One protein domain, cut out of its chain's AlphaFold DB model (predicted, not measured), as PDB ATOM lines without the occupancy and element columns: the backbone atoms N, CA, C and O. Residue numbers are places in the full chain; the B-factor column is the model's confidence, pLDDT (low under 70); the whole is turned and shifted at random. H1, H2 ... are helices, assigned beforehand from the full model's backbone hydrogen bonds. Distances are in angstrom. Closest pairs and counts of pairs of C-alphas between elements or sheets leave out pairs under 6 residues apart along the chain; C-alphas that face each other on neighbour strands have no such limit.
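Overview. This is residues 38 to 148 of the 226 residues of an uncharacterized protein of Lobelia muscoides (UniProt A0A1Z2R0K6). Four helices, H5, H1, H2 and H3, follow one another in a curved row in which each packs on the next, H1 nearly at right angles to H5 and then H2 and H3 each at a slant to the one before, and H4 crosses H1 along one side of the row. H1 is in the middle, H3 lies at one end of the row, and long H5 lies at the other, with residues 143 to 148 sticking out. The printed part has 111 residues with five named helices, H1 to H5 in chain order, and no named strand; the class is all helix. It is compact, with a radius of gyration of the C-alphas of 15.2 A and spans of 38 by 37 by 23 A.

Along the chain. H1, residues 43 to 56, begins at C-alpha 43 (-4.486, 24.899, -42.209) and is 19.9 A long. H2, residues 62 to 74, measures 18.2 A, and H3, residues 81 to 91, 15.4 A. H4, residues 99 to 115, measures 24.5 A. H5, residues 123 to 147, measures 35.9 A and ends at C-alpha 147 (10.694, 10.992, -22.780).

Arrangement. H1 is the hub, touching three helices. It forms a helical hairpin with H2, at a steep tilt of 41 degrees, opposite ways; their closest C-alphas, of Thr 50 and Thr 69, are 6.1 A apart. H1 touches H4 about perpendicular, at 87 degrees, with the closest C-alphas, of Gly 56 and Gly 109, 3.7 A apart. With residues 48 to 51 alone H1 touches H5, about perpendicular at 76 degrees; the closest C-alphas, of Ala 48 and Val 128, are 5.7 A apart. H2 touches H3 at a steep tilt of 50 degrees, opposite ways, with the closest C-alphas, of Ala 67 and Val 86, 5.9 A apart. H4, with residues 113 to 114 alone, only just touches H5, with 3 pairs of C-alphas within 8 A; the closest, of Leu 113 and Arg 129, are 6.6 A apart. H3 is apart from H1, H4 and H5. In H1, H2, H3, H4 and H5 every O i to N i+4 pair is within hydrogen-bond range.

Size, cuts and confidence. The C-alphas of Val 81 and Asn 118, the two farthest apart, are 44.1 A apart. The printed part has no cut; the link from H1 to H2 is tight, the other three are short. Mean pLDDT of the printed part is 76.7, and 26 residues are under 70, among them residues 94 to 101.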
ATOM      1  N   ARG A  38       1.875  19.970 -31.715       67.88
ATOM      2  CA  ARG A  38       0.591  20.419 -31.146       67.88
ATOM      3  C   ARG A  38      -0.512  20.673 -32.185       67.88
ATOM      4  O   ARG A  38      -1.677  20.697 -31.810       67.88
ATOM      5  N   GLU A  39      -0.180  20.869 -33.464       63.62
ATOM      6  CA  GLU A  39      -1.107  21.420 -34.473       63.62
ATOM      7  C   GLU A  39      -1.301  20.532 -35.716       63.62
ATOM      8  O   GLU A  39      -1.194  20.997 -36.847       63.62
ATOM      9  N   THR A  40      -1.662  19.260 -35.554       62.38
ATOM     10  CA  THR A  40      -1.870  18.361 -36.712       62.38
ATOM     11  C   THR A  40      -3.047  18.760 -37.626       62.38
ATOM     12  O   THR A  40      -3.114  18.323 -38.774       62.38
ATOM     13  N   ASN A  41      -3.956  19.634 -37.168       64.81
ATOM     14  CA  ASN A  41      -5.155  20.048 -37.916       64.81
ATOM     15  C   ASN A  41      -5.178  21.515 -38.377       64.81
ATOM     16  O   ASN A  41      -6.151  21.924 -39.011       64.81
ATOM     17  N   SER A  42      -4.137  22.304 -38.102       80.81
ATOM     18  CA  SER A  42      -4.062  23.694 -38.576       80.81
ATOM     19  C   SER A  42      -3.923  23.742 -40.103       80.81
ATOM     20  O   SER A  42      -3.161  22.969 -40.689       80.81
ATOM     21  N   LEU A  43      -4.627  24.671 -40.763       79.81
ATOM     22  CA  LEU A  43      -4.486  24.899 -42.209       79.81
ATOM     23  C   LEU A  43      -3.041  25.245 -42.580       79.81
ATOM     24  O   LEU A  43      -2.529  24.744 -43.576       79.81
ATOM     25  N   VAL A  44      -2.362  26.039 -41.748       82.38
ATOM     26  CA  VAL A  44      -0.955  26.412 -41.959       82.38
ATOM     27  C   VAL A  44      -0.054  25.180 -41.879       82.38
ATOM     28  O   VAL A  44       0.819  25.006 -42.724       82.38
ATOM     29  N   HIS A  45      -0.309  24.283 -40.922       83.44
ATOM     30  CA  HIS A  45       0.444  23.036 -40.783       83.44
ATOM     31  C   HIS A  45       0.272  22.129 -42.003       83.44
ATOM     32  O   HIS A  45       1.243  21.629 -42.566       83.44
ATOM     33  N   ARG A  46      -0.972  21.977 -42.461       82.06
ATOM     34  CA  ARG A  46      -1.315  21.197 -43.655       82.06
ATOM     35  C   ARG A  46      -0.658  21.755 -44.916       82.06
ATOM     36  O   ARG A  46      -0.094  20.992 -45.698       82.06
ATOM     37  N   LEU A  47      -0.658  23.078 -45.078       82.69
ATOM     38  CA  LEU A  47       0.045  23.753 -46.170       82.69
ATOM     39  C   LEU A  47       1.561  23.541 -46.096       82.69
ATOM     40  O   LEU A  47       2.177  23.237 -47.113       82.69
ATOM     41  N   ALA A  48       2.152  23.635 -44.904       85.56
ATOM     42  CA  ALA A  48       3.580  23.405 -44.709       85.56
ATOM     43  C   ALA A  48       3.979  21.958 -45.045       85.56
ATOM     44  O   ALA A  48       4.933  21.745 -45.788       85.56
ATOM     45  N   LEU A  49       3.220  20.960 -44.581       85.56
ATOM     46  CA  LEU A  49       3.466  19.557 -44.925       85.56
ATOM     47  C   LEU A  49       3.237  19.278 -46.419       85.56
ATOM     48  O   LEU A  49       3.990  18.524 -47.026       85.56
ATOM     49  N   THR A  50       2.239  19.916 -47.036       83.19
ATOM     50  CA  THR A  50       2.008  19.813 -48.487       83.19
ATOM     51  C   THR A  50       3.184  20.392 -49.267       83.19
ATOM     52  O   THR A  50       3.593  19.829 -50.281       83.19
ATOM     53  N   TYR A  51       3.763  21.490 -48.780       84.00
ATOM     54  CA  TYR A  51       4.964  22.071 -49.362       84.00
ATOM     55  C   TYR A  51       6.165  21.120 -49.247       84.00
ATOM     56  O   TYR A  51       6.853  20.902 -50.242       84.00
ATOM     57  N   LEU A  52       6.384  20.495 -48.081       84.19
ATOM     58  CA  LEU A  52       7.427  19.470 -47.924       84.19
ATOM     59  C   LEU A  52       7.222  18.308 -48.892       84.19
ATOM     60  O   LEU A  52       8.166  17.880 -49.546       84.19
ATOM     61  N   LEU A  53       5.982  17.839 -49.025       83.12
ATOM     62  CA  LEU A  53       5.630  16.755 -49.930       83.12
ATOM     63  C   LEU A  53       5.890  17.123 -51.394       83.12
ATOM     64  O   LEU A  53       6.356  16.292 -52.166       83.12
ATOM     65  N   HIS A  54       5.610  18.367 -51.779       80.56
ATOM     66  CA  HIS A  54       5.920  18.864 -53.116       80.56
ATOM     67  C   HIS A  54       7.426  18.925 -53.372       80.56
ATOM     68  O   HIS A  54       7.864  18.649 -54.482       80.56
ATOM     69  N   ARG A  55       8.204  19.299 -52.354       78.75
ATOM     70  CA  ARG A  55       9.651  19.472 -52.464       78.75
ATOM     71  C   ARG A  55      10.418  18.154 -52.424       78.75
ATOM     72  O   ARG A  55      11.389  18.010 -53.148       78.75
ATOM     73  N   GLY A  56       9.994  17.216 -51.583       75.88
ATOM     74  CA  GLY A  56      10.616  15.896 -51.462       75.88
ATOM     75  C   GLY A  56      10.206  14.918 -52.563       75.88
ATOM     76  O   GLY A  56      10.756  13.829 -52.645       75.88
ATOM     77  N   ASN A  57       9.225  15.270 -53.396       76.31
ATOM     78  CA  ASN A  57       8.788  14.440 -54.510       76.31
ATOM     79  C   ASN A  57       9.276  15.027 -55.839       76.31
ATOM     80  O   ASN A  57       8.735  16.019 -56.324       76.31
ATOM     81  N   GLU A  58      10.242  14.360 -56.466       67.31
ATOM     82  CA  GLU A  58      10.826  14.767 -57.754       67.31
ATOM     83  C   GLU A  58       9.880  14.567 -58.953       67.31
ATOM     84  O   GLU A  58      10.162  15.000 -60.070       67.31
ATOM     85  N   THR A  59       8.725  13.917 -58.761       65.44
ATOM     86  CA  THR A  59       7.801  13.660 -59.872       65.44
ATOM     87  C   THR A  59       7.089  14.938 -60.336       65.44
ATOM     88  O   THR A  59       6.447  15.655 -59.568       65.44
ATOM     89  N   ASN A  60       7.102  15.199 -61.646       61.41
ATOM     90  CA  ASN A  60       6.405  16.346 -62.247       61.41
ATOM     91  C   ASN A  60       4.895  16.129 -62.466       61.41
ATOM     92  O   ASN A  60       4.200  17.029 -62.938       61.41
ATOM     93  N   SER A  61       4.347  14.962 -62.115       75.12
ATOM     94  CA  SER A  61       2.937  14.646 -62.371       75.12
ATOM     95  C   SER A  61       1.997  15.380 -61.408       75.12
ATOM     96  O   SER A  61       1.980  15.117 -60.204       75.12
ATOM     97  N   PHE A  62       1.141  16.248 -61.956       75.94
ATOM     98  CA  PHE A  62       0.076  16.929 -61.208       75.94
ATOM     99  C   PHE A  62      -0.837  15.943 -60.467       75.94
ATOM    100  O   PHE A  62      -1.133  16.131 -59.289       75.94
ATOM    101  N   CYS A  63      -1.228  14.851 -61.125       72.50
ATOM    102  CA  CYS A  63      -2.107  13.843 -60.536       72.50
ATOM    103  C   CYS A  63      -1.446  13.105 -59.363       72.50
ATOM    104  O   CYS A  63      -2.118  12.807 -58.381       72.50
ATOM    105  N   VAL A  64      -0.134  12.839 -59.429       70.31
ATOM    106  CA  VAL A  64       0.615  12.265 -58.296       70.31
ATOM    107  C   VAL A  64       0.643  13.244 -57.125       70.31
ATOM    108  O   VAL A  64       0.329  12.859 -56.002       70.31
ATOM    109  N   LYS A  65       0.939  14.522 -57.387       73.00
ATOM    110  CA  LYS A  65       0.938  15.581 -56.365       73.00
ATOM    111  C   LYS A  65      -0.428  15.702 -55.685       73.00
ATOM    112  O   LYS A  65      -0.500  15.704 -54.463       73.00
ATOM    113  N   LEU A  66      -1.512  15.721 -56.459       76.31
ATOM    114  CA  LEU A  66      -2.876  15.814 -55.935       76.31
ATOM    115  C   LEU A  66      -3.247  14.603 -55.065       76.31
ATOM    116  O   LEU A  66      -3.821  14.754 -53.988       76.31
ATOM    117  N   ALA A  67      -2.880  13.407 -55.514       73.75
ATOM    118  CA  ALA A  67      -3.178  12.159 -54.830       73.75
ATOM    119  C   ALA A  67      -2.381  12.010 -53.513       73.75
ATOM    120  O   ALA A  67      -2.918  11.549 -52.505       73.75
ATOM    121  N   LEU A  68      -1.135  12.486 -53.477       74.38
ATOM    122  CA  LEU A  68      -0.324  12.558 -52.260       74.38
ATOM    123  C   LEU A  68      -0.846  13.604 -51.260       74.38
ATOM    124  O   LEU A  68      -0.967  13.308 -50.073       74.38
ATOM    125  N   THR A  69      -1.229  14.795 -51.730       76.12
ATOM    126  CA  THR A  69      -1.860  15.829 -50.891       76.12
ATOM    127  C   THR A  69      -3.182  15.341 -50.295       76.12
ATOM    128  O   THR A  69      -3.474  15.605 -49.129       76.12
ATOM    129  N   TYR A  70      -3.970  14.579 -51.062       76.38
ATOM    130  CA  TYR A  70      -5.177  13.927 -50.552       76.38
ATOM    131  C   TYR A  70      -4.854  12.989 -49.382       76.38
ATOM    132  O   TYR A  70      -5.486  13.092 -48.332       76.38
ATOM    133  N   LEU A  71      -3.847  12.117 -49.519       73.31
ATOM    134  CA  LEU A  71      -3.456  11.196 -48.446       73.31
ATOM    135  C   LEU A  71      -2.941  11.937 -47.206       73.31
ATOM    136  O   LEU A  71      -3.286  11.560 -46.088       73.31
ATOM    137  N   LEU A  72      -2.188  13.020 -47.402       76.44
ATOM    138  CA  LEU A  72      -1.676  13.865 -46.327       76.44
ATOM    139  C   LEU A  72      -2.802  14.548 -45.528       76.44
ATOM    140  O   LEU A  72      -2.763  14.593 -44.302       76.44
ATOM    141  N   HIS A  73      -3.822  15.074 -46.208       73.00
ATOM    142  CA  HIS A  73      -4.903  15.838 -45.571       73.00
ATOM    143  C   HIS A  73      -6.012  14.981 -44.969       73.00
ATOM    144  O   HIS A  73      -6.799  15.464 -44.152       73.00
ATOM    145  N   ARG A  74      -6.097  13.720 -45.379       66.75
ATOM    146  CA  ARG A  74      -7.187  12.833 -44.998       66.75
ATOM    147  C   ARG A  74      -7.061  12.244 -43.588       66.75
ATOM    148  O   ARG A  74      -8.074  11.865 -42.997       66.75
ATOM    149  N   GLY A  75      -5.852  12.205 -43.027       59.09
ATOM    150  CA  GLY A  75      -5.592  11.611 -41.712       59.09
ATOM    151  C   GLY A  75      -5.871  10.097 -41.652       59.09
ATOM    152  O   GLY A  75      -6.102   9.444 -42.668       59.09
ATOM    153  N   ASN A  76      -5.869   9.522 -40.443       48.44
ATOM    154  CA  ASN A  76      -5.893   8.066 -40.193       48.44
ATOM    155  C   ASN A  76      -7.224   7.335 -40.464       48.44
ATOM    156  O   ASN A  76      -7.329   6.147 -40.163       48.44
ATOM    157  N   LYS A  77      -8.259   7.983 -41.011       52.31
ATOM    158  CA  LYS A  77      -9.509   7.274 -41.332       52.31
ATOM    159  C   LYS A  77      -9.287   6.392 -42.551       52.31
ATOM    160  O   LYS A  77      -9.392   6.856 -43.671       52.31
ATOM    161  N   THR A  78      -8.955   5.126 -42.376       54.25
ATOM    162  CA  THR A  78      -9.035   4.126 -43.445       54.25
ATOM    163  C   THR A  78     -10.515   3.837 -43.720       54.25
ATOM    164  O   THR A  78     -11.304   3.892 -42.784       54.25
ATOM    165  N   ASN A  79     -10.902   3.585 -44.981       58.19
ATOM    166  CA  ASN A  79     -12.216   3.057 -45.431       58.19
ATOM    167  C   ASN A  79     -13.069   3.989 -46.316       58.19
ATOM    168  O   ASN A  79     -14.293   3.961 -46.225       58.19
ATOM    169  N   SER A  80     -12.478   4.783 -47.216       70.94
ATOM    170  CA  SER A  80     -13.251   5.363 -48.326       70.94
ATOM    171  C   SER A  80     -12.840   4.758 -49.665       70.94
ATOM    172  O   SER A  80     -11.670   4.452 -49.893       70.94
ATOM    173  N   VAL A  81     -13.808   4.616 -50.574       75.50
ATOM    174  CA  VAL A  81     -13.578   4.161 -51.956       75.50
ATOM    175  C   VAL A  81     -12.516   5.027 -52.645       75.50
ATOM    176  O   VAL A  81     -11.650   4.510 -53.350       75.50
ATOM    177  N   CYS A  82     -12.511   6.331 -52.356       73.19
ATOM    178  CA  CYS A  82     -11.506   7.271 -52.843       73.19
ATOM    179  C   CYS A  82     -10.073   6.883 -52.440       73.19
ATOM    180  O   CYS A  82      -9.156   7.097 -53.223       73.19
ATOM    181  N   ASP A  83      -9.848   6.249 -51.286       72.06
ATOM    182  CA  ASP A  83      -8.488   5.841 -50.876       72.06
ATOM    183  C   ASP A  83      -8.005   4.655 -51.639       72.06
ATOM    184  O   ASP A  83      -6.826   4.570 -51.957       72.06
ATOM    185  N   HIS A  84      -8.913   3.715 -51.872       76.62
ATOM    186  CA  HIS A  84      -8.584   2.539 -52.632       76.62
ATOM    187  C   HIS A  84      -8.189   2.961 -54.048       76.62
ATOM    188  O   HIS A  84      -7.155   2.530 -54.546       76.62
ATOM    189  N   ILE A  85      -8.938   3.897 -54.641       79.06
ATOM    190  CA  ILE A  85      -8.624   4.488 -55.947       79.06
ATOM    191  C   ILE A  85      -7.286   5.235 -55.908       79.06
ATOM    192  O   ILE A  85      -6.429   4.981 -56.751       79.06
ATOM    193  N   VAL A  86      -7.073   6.120 -54.932       78.25
ATOM    194  CA  VAL A  86      -5.852   6.934 -54.825       78.25
ATOM    195  C   VAL A  86      -4.611   6.075 -54.577       78.25
ATOM    196  O   VAL A  86      -3.602   6.251 -55.257       78.25
ATOM    197  N   ARG A  87      -4.679   5.113 -53.651       74.50
ATOM    198  CA  ARG A  87      -3.573   4.186 -53.375       74.50
ATOM    199  C   ARG A  87      -3.289   3.307 -54.586       74.50
ATOM    200  O   ARG A  87      -2.137   3.207 -54.976       74.50
ATOM    201  N   LYS A  88      -4.317   2.749 -55.236       79.94
ATOM    202  CA  LYS A  88      -4.152   1.941 -56.454       79.94
ATOM    203  C   LYS A  88      -3.552   2.755 -57.602       79.94
ATOM    204  O   LYS A  88      -2.668   2.260 -58.295       79.94
ATOM    205  N   TYR A  89      -3.985   4.005 -57.773       80.12
ATOM    206  CA  TYR A  89      -3.416   4.934 -58.748       80.12
ATOM    207  C   TYR A  89      -1.927   5.178 -58.480       80.12
ATOM    208  O   TYR A  89      -1.110   5.061 -59.391       80.12
ATOM    209  N   LEU A  90      -1.551   5.459 -57.234       73.38
ATOM    210  CA  LEU A  90      -0.160   5.728 -56.875       73.38
ATOM    211  C   LEU A  90       0.719   4.466 -56.961       73.38
ATOM    212  O   LEU A  90       1.789   4.524 -57.564       73.38
ATOM    213  N   SER A  91       0.225   3.307 -56.516       76.69
ATOM    214  CA  SER A  91       0.899   2.013 -56.699       76.69
ATOM    215  C   SER A  91       1.125   1.685 -58.177       76.69
ATOM    216  O   SER A  91       2.205   1.235 -58.547       76.69
ATOM    217  N   SER A  92       0.162   1.988 -59.057       75.88
ATOM    218  CA  SER A  92       0.317   1.802 -60.512       75.88
ATOM    219  C   SER A  92       1.399   2.691 -61.143       75.88
ATOM    220  O   SER A  92       1.841   2.433 -62.259       75.88
ATOM    221  N   ARG A  93       1.846   3.731 -60.429       70.75
ATOM    222  CA  ARG A  93       2.948   4.625 -60.817       70.75
ATOM    223  C   ARG A  93       4.284   4.234 -60.175       70.75
ATOM    224  O   ARG A  93       5.231   5.004 -60.276       70.75
ATOM    225  N   GLY A  94       4.354   3.078 -59.511       66.06
ATOM    226  CA  GLY A  94       5.542   2.631 -58.780       66.06
ATOM    227  C   GLY A  94       5.760   3.360 -57.452       66.06
ATOM    228  O   GLY A  94       6.811   3.212 -56.840       66.06
ATOM    229  N   LEU A  95       4.780   4.144 -56.989       66.25
ATOM    230  CA  LEU A  95       4.808   4.774 -55.673       66.25
ATOM    231  C   LEU A  95       4.080   3.845 -54.702       66.25
ATOM    232  O   LEU A  95       2.859   3.915 -54.540       66.25
ATOM    233  N   GLU A  96       4.821   2.929 -54.082       62.84
ATOM    234  CA  GLU A  96       4.289   2.097 -53.004       62.84
ATOM    235  C   GLU A  96       4.004   2.955 -51.772       62.84
ATOM    236  O   GLU A  96       4.871   3.211 -50.942       62.84
ATOM    237  N   ILE A  97       2.764   3.429 -51.645       60.19
ATOM    238  CA  ILE A  97       2.379   4.300 -50.534       60.19
ATOM    239  C   ILE A  97       1.872   3.472 -49.363       60.19
ATOM    240  O   ILE A  97       0.672   3.328 -49.097       60.19
ATOM    241  N   ASN A  98       2.842   2.944 -48.632       59.97
ATOM    242  CA  ASN A  98       2.698   2.676 -47.212       59.97
ATOM    243  C   ASN A  98       2.984   3.969 -46.415       59.97
ATOM    244  O   ASN A  98       3.496   4.958 -46.946       59.97
ATOM    245  N   SER A  99       2.623   3.990 -45.129       59.50
ATOM    246  CA  SER A  99       2.882   5.147 -44.253       59.50
ATOM    247  C   SER A  99       4.374   5.512 -44.187       59.50
ATOM    248  O   SER A  99       4.712   6.667 -43.948       59.50
ATOM    249  N   PHE A 100       5.250   4.541 -44.456       58.97
ATOM    250  CA  PHE A 100       6.701   4.690 -44.504       58.97
ATOM    251  C   PHE A 100       7.184   5.503 -45.723       58.97
ATOM    252  O   PHE A 100       8.009   6.398 -45.571       58.97
ATOM    253  N   SER A 101       6.616   5.289 -46.915       69.75
ATOM    254  CA  SER A 101       6.982   6.026 -48.138       69.75
ATOM    255  C   SER A 101       6.614   7.515 -48.075       69.75
ATOM    256  O   SER A 101       7.437   8.377 -48.384       69.75
ATOM    257  N   LEU A 102       5.406   7.848 -47.600       74.25
ATOM    258  CA  LEU A 102       5.001   9.249 -47.398       74.25
ATOM    259  C   LEU A 102       5.906   9.965 -46.396       74.25
ATOM    260  O   LEU A 102       6.259  11.127 -46.593       74.25
ATOM    261  N   PHE A 103       6.280   9.261 -45.331       75.00
ATOM    262  CA  PHE A 103       7.200   9.770 -44.329       75.00
ATOM    263  C   PHE A 103       8.589  10.042 -44.924       75.00
ATOM    264  O   PHE A 103       9.130  11.123 -44.708       75.00
ATOM    265  N   ALA A 104       9.124   9.128 -45.738       76.12
ATOM    266  CA  ALA A 104      10.410   9.312 -46.410       76.12
ATOM    267  C   ALA A 104      10.419  10.539 -47.342       76.12
ATOM    268  O   ALA A 104      11.356  11.335 -47.300       76.12
ATOM    269  N   ILE A 105       9.350  10.747 -48.122       80.50
ATOM    270  CA  ILE A 105       9.198  11.921 -49.001       80.50
ATOM    271  C   ILE A 105       9.173  13.219 -48.184       80.50
ATOM    272  O   ILE A 105       9.857  14.187 -48.516       80.50
ATOM    273  N   LEU A 106       8.394  13.257 -47.101       84.25
ATOM    274  CA  LEU A 106       8.323  14.428 -46.225       84.25
ATOM    275  C   LEU A 106       9.670  14.723 -45.558       84.25
ATOM    276  O   LEU A 106      10.056  15.887 -45.468       84.25
ATOM    277  N   ALA A 107      10.384  13.685 -45.114       83.88
ATOM    278  CA  ALA A 107      11.685  13.824 -44.475       83.88
ATOM    279  C   ALA A 107      12.716  14.386 -45.457       83.88
ATOM    280  O   ALA A 107      13.424  15.329 -45.118       83.88
ATOM    281  N   LEU A 108      12.726  13.890 -46.697       84.00
ATOM    282  CA  LEU A 108      13.574  14.417 -47.762       84.00
ATOM    283  C   LEU A 108      13.267  15.894 -48.050       84.00
ATOM    284  O   LEU A 108      14.173  16.727 -48.104       84.00
ATOM    285  N   GLY A 109      11.981  16.245 -48.162       85.25
ATOM    286  CA  GLY A 109      11.548  17.632 -48.329       85.25
ATOM    287  C   GLY A 109      11.987  18.537 -47.174       85.25
ATOM    288  O   GLY A 109      12.370  19.685 -47.411       85.25
ATOM    289  N   LEU A 110      11.962  18.026 -45.938       86.12
ATOM    290  CA  LEU A 110      12.401  18.745 -44.741       86.12
ATOM    291  C   LEU A 110      13.919  18.949 -44.738       86.12
ATOM    292  O   LEU A 110      14.375  20.069 -44.519       86.12
ATOM    293  N   THR A 111      14.693  17.908 -45.055       86.00
ATOM    294  CA  THR A 111      16.150  18.002 -45.206       86.00
ATOM    295  C   THR A 111      16.506  19.060 -46.247       86.00
ATOM    296  O   THR A 111      17.244  19.987 -45.931       86.00
ATOM    297  N   HIS A 112      15.908  19.018 -47.443       84.19
ATOM    298  CA  HIS A 112      16.154  20.024 -48.484       84.19
ATOM    299  C   HIS A 112      15.762  21.451 -48.088       84.19
ATOM    300  O   HIS A 112      16.322  22.411 -48.622       84.19
ATOM    301  N   LEU A 113      14.760  21.613 -47.223       84.12
ATOM    302  CA  LEU A 113      14.348  22.920 -46.713       84.12
ATOM    303  C   LEU A 113      15.365  23.491 -45.713       84.12
ATOM    304  O   LEU A 113      15.486  24.711 -45.599       84.12
ATOM    305  N   PHE A 114      16.072  22.630 -44.978       81.75
ATOM    306  CA  PHE A 114      16.997  23.040 -43.921       81.75
ATOM    307  C   PHE A 114      18.458  23.107 -44.362       81.75
ATOM    308  O   PHE A 114      19.161  23.981 -43.866       81.75
ATOM    309  N   THR A 115      18.891  22.281 -45.316       75.19
ATOM    310  CA  THR A 115      20.280  22.275 -45.810       75.19
ATOM    311  C   THR A 115      20.580  23.376 -46.826       75.19
ATOM    312  O   THR A 115      21.735  23.740 -47.020       75.19
ATOM    313  N   ARG A 116      19.562  23.937 -47.488       71.19
ATOM    314  CA  ARG A 116      19.762  24.961 -48.521       71.19
ATOM    315  C   ARG A 116      19.816  26.362 -47.909       71.19
ATOM    316  O   ARG A 116      18.820  27.091 -47.862       71.19
ATOM    317  N   GLU A 117      20.995  26.743 -47.435       55.56
ATOM    318  CA  GLU A 117      21.308  28.131 -47.107       55.56
ATOM    319  C   GLU A 117      21.676  28.891 -48.395       55.56
ATOM    320  O   GLU A 117      22.630  28.554 -49.082       55.56
ATOM    321  N   ASN A 118      20.910  29.936 -48.722       53.53
ATOM    322  CA  ASN A 118      21.286  31.061 -49.602       53.53
ATOM    323  C   ASN A 118      21.089  31.067 -51.129       53.53
ATOM    324  O   ASN A 118      21.224  32.156 -51.685       53.53
ATOM    325  N   GLU A 119      20.634  30.029 -51.830       51.97
ATOM    326  CA  GLU A 119      20.350  30.186 -53.274       51.97
ATOM    327  C   GLU A 119      18.849  30.203 -53.590       51.97
ATOM    328  O   GLU A 119      18.198  29.171 -53.729       51.97
ATOM    329  N   THR A 120      18.304  31.414 -53.770       53.53
ATOM    330  CA  THR A 120      16.984  31.701 -54.379       53.53
ATOM    331  C   THR A 120      15.735  31.218 -53.627       53.53
ATOM    332  O   THR A 120      14.736  30.840 -54.239       53.53
ATOM    333  N   ASN A 121      15.722  31.287 -52.295       63.03
ATOM    334  CA  ASN A 121      14.524  30.910 -51.536       63.03
ATOM    335  C   ASN A 121      13.388  31.923 -51.763       63.03
ATOM    336  O   ASN A 121      13.492  33.098 -51.397       63.03
ATOM    337  N   SER A 122      12.277  31.455 -52.335       78.62
ATOM    338  CA  SER A 122      11.064  32.264 -52.507       78.62
ATOM    339  C   SER A 122      10.527  32.776 -51.158       78.62
ATOM    340  O   SER A 122      10.767  32.183 -50.103       78.62
ATOM    341  N   PHE A 123       9.749  33.864 -51.163       81.94
ATOM    342  CA  PHE A 123       9.107  34.371 -49.940       81.94
ATOM    343  C   PHE A 123       8.272  33.288 -49.231       81.94
ATOM    344  O   PHE A 123       8.374  33.120 -48.016       81.94
ATOM    345  N   CYS A 124       7.520  32.492 -49.998       80.62
ATOM    346  CA  CYS A 124       6.739  31.368 -49.481       80.62
ATOM    347  C   CYS A 124       7.618  30.324 -48.784       80.62
ATOM    348  O   CYS A 124       7.282  29.854 -47.700       80.62
ATOM    349  N   GLU A 125       8.762  29.986 -49.371       82.50
ATOM    350  CA  GLU A 125       9.708  29.036 -48.789       82.50
ATOM    351  C   GLU A 125      10.279  29.530 -47.459       82.50
ATOM    352  O   GLU A 125      10.350  28.764 -46.498       82.50
ATOM    353  N   ARG A 126      10.613  30.823 -47.361       84.88
ATOM    354  CA  ARG A 126      11.064  31.427 -46.099       84.88
ATOM    355  C   ARG A 126       9.994  31.324 -45.014       84.88
ATOM    356  O   ARG A 126      10.319  30.957 -43.888       84.88
ATOM    357  N   LEU A 127       8.731  31.593 -45.352       86.56
ATOM    358  CA  LEU A 127       7.616  31.455 -44.410       86.56
ATOM    359  C   LEU A 127       7.438  30.008 -43.941       86.56
ATOM    360  O   LEU A 127       7.304  29.767 -42.741       86.56
ATOM    361  N   VAL A 128       7.477  29.045 -44.866       87.38
ATOM    362  CA  VAL A 128       7.355  27.620 -44.531       87.38
ATOM    363  C   VAL A 128       8.527  27.164 -43.663       87.38
ATOM    364  O   VAL A 128       8.299  26.494 -42.655       87.38
ATOM    365  N   ARG A 129       9.761  27.582 -43.979       87.88
ATOM    366  CA  ARG A 129      10.951  27.298 -43.161       87.88
ATOM    367  C   ARG A 129      10.798  27.855 -41.751       87.88
ATOM    368  O   ARG A 129      10.935  27.101 -40.798       87.88
ATOM    369  N   MET A 130      10.458  29.137 -41.602       88.25
ATOM    370  CA  MET A 130      10.269  29.761 -40.285       88.25
ATOM    371  C   MET A 130       9.197  29.046 -39.458       88.25
ATOM    372  O   MET A 130       9.401  28.779 -38.273       88.25
ATOM    373  N   TYR A 131       8.066  28.708 -40.084       90.62
ATOM    374  CA  TYR A 131       6.994  27.972 -39.423       90.62
ATOM    375  C   TYR A 131       7.465  26.586 -38.965       90.62
ATOM    376  O   TYR A 131       7.313  26.248 -37.791       90.62
ATOM    377  N   LEU A 132       8.063  25.797 -39.863       90.06
ATOM    378  CA  LEU A 132       8.477  24.428 -39.562       90.06
ATOM    379  C   LEU A 132       9.621  24.373 -38.556       90.06
ATOM    380  O   LEU A 132       9.534  23.570 -37.639       90.06
ATOM    381  N   VAL A 133      10.624  25.251 -38.641       90.44
ATOM    382  CA  VAL A 133      11.694  25.337 -37.630       90.44
ATOM    383  C   VAL A 133      11.090  25.543 -36.242       90.44
ATOM    384  O   VAL A 133      11.381  24.782 -35.321       90.44
ATOM    385  N   LYS A 134      10.172  26.508 -36.101       90.50
ATOM    386  CA  LYS A 134       9.501  26.770 -34.823       90.50
ATOM    387  C   LYS A 134       8.708  25.554 -34.332       90.50
ATOM    388  O   LYS A 134       8.792  25.200 -33.161       90.50
ATOM    389  N   ARG A 135       7.926  24.914 -35.209       91.25
ATOM    390  CA  ARG A 135       7.097  23.755 -34.839       91.25
ATOM    391  C   ARG A 135       7.931  22.520 -34.494       91.25
ATOM    392  O   ARG A 135       7.592  21.827 -33.540       91.25
ATOM    393  N   CYS A 136       9.003  22.260 -35.237       90.94
ATOM    394  CA  CYS A 136       9.947  21.183 -34.959       90.94
ATOM    395  C   CYS A 136      10.631  21.409 -33.614       90.94
ATOM    396  O   CYS A 136      10.628  20.507 -32.786       90.94
ATOM    397  N   TYR A 137      11.110  22.627 -33.348       91.38
ATOM    398  CA  TYR A 137      11.703  22.975 -32.059       91.38
ATOM    399  C   TYR A 137      10.724  22.756 -30.896       91.38
ATOM    400  O   TYR A 137      11.055  22.081 -29.925       91.38
ATOM    401  N   GLU A 138       9.484  23.247 -31.008       92.69
ATOM    402  CA  GLU A 138       8.441  23.014 -29.997       92.69
ATOM    403  C   GLU A 138       8.159  21.515 -29.781       92.69
ATOM    404  O   GLU A 138       7.936  21.080 -28.649       92.69
ATOM    405  N   ALA A 139       8.156  20.721 -30.856       91.69
ATOM    406  CA  ALA A 139       7.916  19.284 -30.795       91.69
ATOM    407  C   ALA A 139       9.092  18.519 -30.167       91.69
ATOM    408  O   ALA A 139       8.855  17.640 -29.339       91.69
ATOM    409  N   ILE A 140      10.333  18.880 -30.507       92.44
ATOM    410  CA  ILE A 140      11.555  18.322 -29.917       92.44
ATOM    411  C   ILE A 140      11.592  18.642 -28.426       92.44
ATOM    412  O   ILE A 140      11.663  17.723 -27.618       92.44
ATOM    413  N   GLN A 141      11.432  19.911 -28.042       92.25
ATOM    414  CA  GLN A 141      11.409  20.323 -26.633       92.25
ATOM    415  C   GLN A 141      10.340  19.573 -25.836       92.25
ATOM    416  O   GLN A 141      10.602  19.058 -24.749       92.25
ATOM    417  N   LYS A 142       9.135  19.440 -26.400       92.00
ATOM    418  CA  LYS A 142       8.071  18.661 -25.766       92.00
ATOM    419  C   LYS A 142       8.447  17.183 -25.646       92.00
ATOM    420  O   LYS A 142       8.289  16.616 -24.571       92.00
ATOM    421  N   GLY A 143       8.937  16.561 -26.714       89.62
ATOM    422  CA  GLY A 143       9.338  15.155 -26.701       89.62
ATOM    423  C   GLY A 143      10.443  14.880 -25.681       89.62
ATOM    424  O   GLY A 143      10.287  13.989 -24.850       89.62
ATOM    425  N   LEU A 144      11.484  15.715 -25.656       92.06
ATOM    426  CA  LEU A 144      12.564  15.655 -24.670       92.06
ATOM    427  C   LEU A 144      12.049  15.843 -23.239       92.06
ATOM    428  O   LEU A 144      12.451  15.102 -22.350       92.06
ATOM    429  N   SER A 145      11.111  16.764 -22.999       90.81
ATOM    430  CA  SER A 145      10.531  16.940 -21.658       90.81
ATOM    431  C   SER A 145       9.713  15.734 -21.172       90.81
ATOM    432  O   SER A 145       9.601  15.521 -19.969       90.81
ATOM    433  N   VAL A 146       9.132  14.946 -22.087       89.81
ATOM    434  CA  VAL A 146       8.264  13.806 -21.741       89.81
ATOM    435  C   VAL A 146       9.032  12.485 -21.690       89.81
ATOM    436  O   VAL A 146       8.737  11.639 -20.848       89.81
ATOM    437  N   ARG A 147       9.976  12.267 -22.610       89.31
ATOM    438  CA  ARG A 147      10.694  10.992 -22.780       89.31
ATOM    439  C   ARG A 147      12.186  11.076 -22.483       89.31
ATOM    440  O   ARG A 147      12.844  10.040 -22.429       89.31
ATOM    441  N   GLY A 148      12.712  12.276 -22.261       89.81
ATOM    442  CA  GLY A 148      14.142  12.503 -22.124       89.81
ATOM    443  C   GLY A 148      14.894  12.290 -23.435       89.81
ATOM    444  O   GLY A 148      14.313  12.079 -24.501       89.81
TER     445      GLY A 148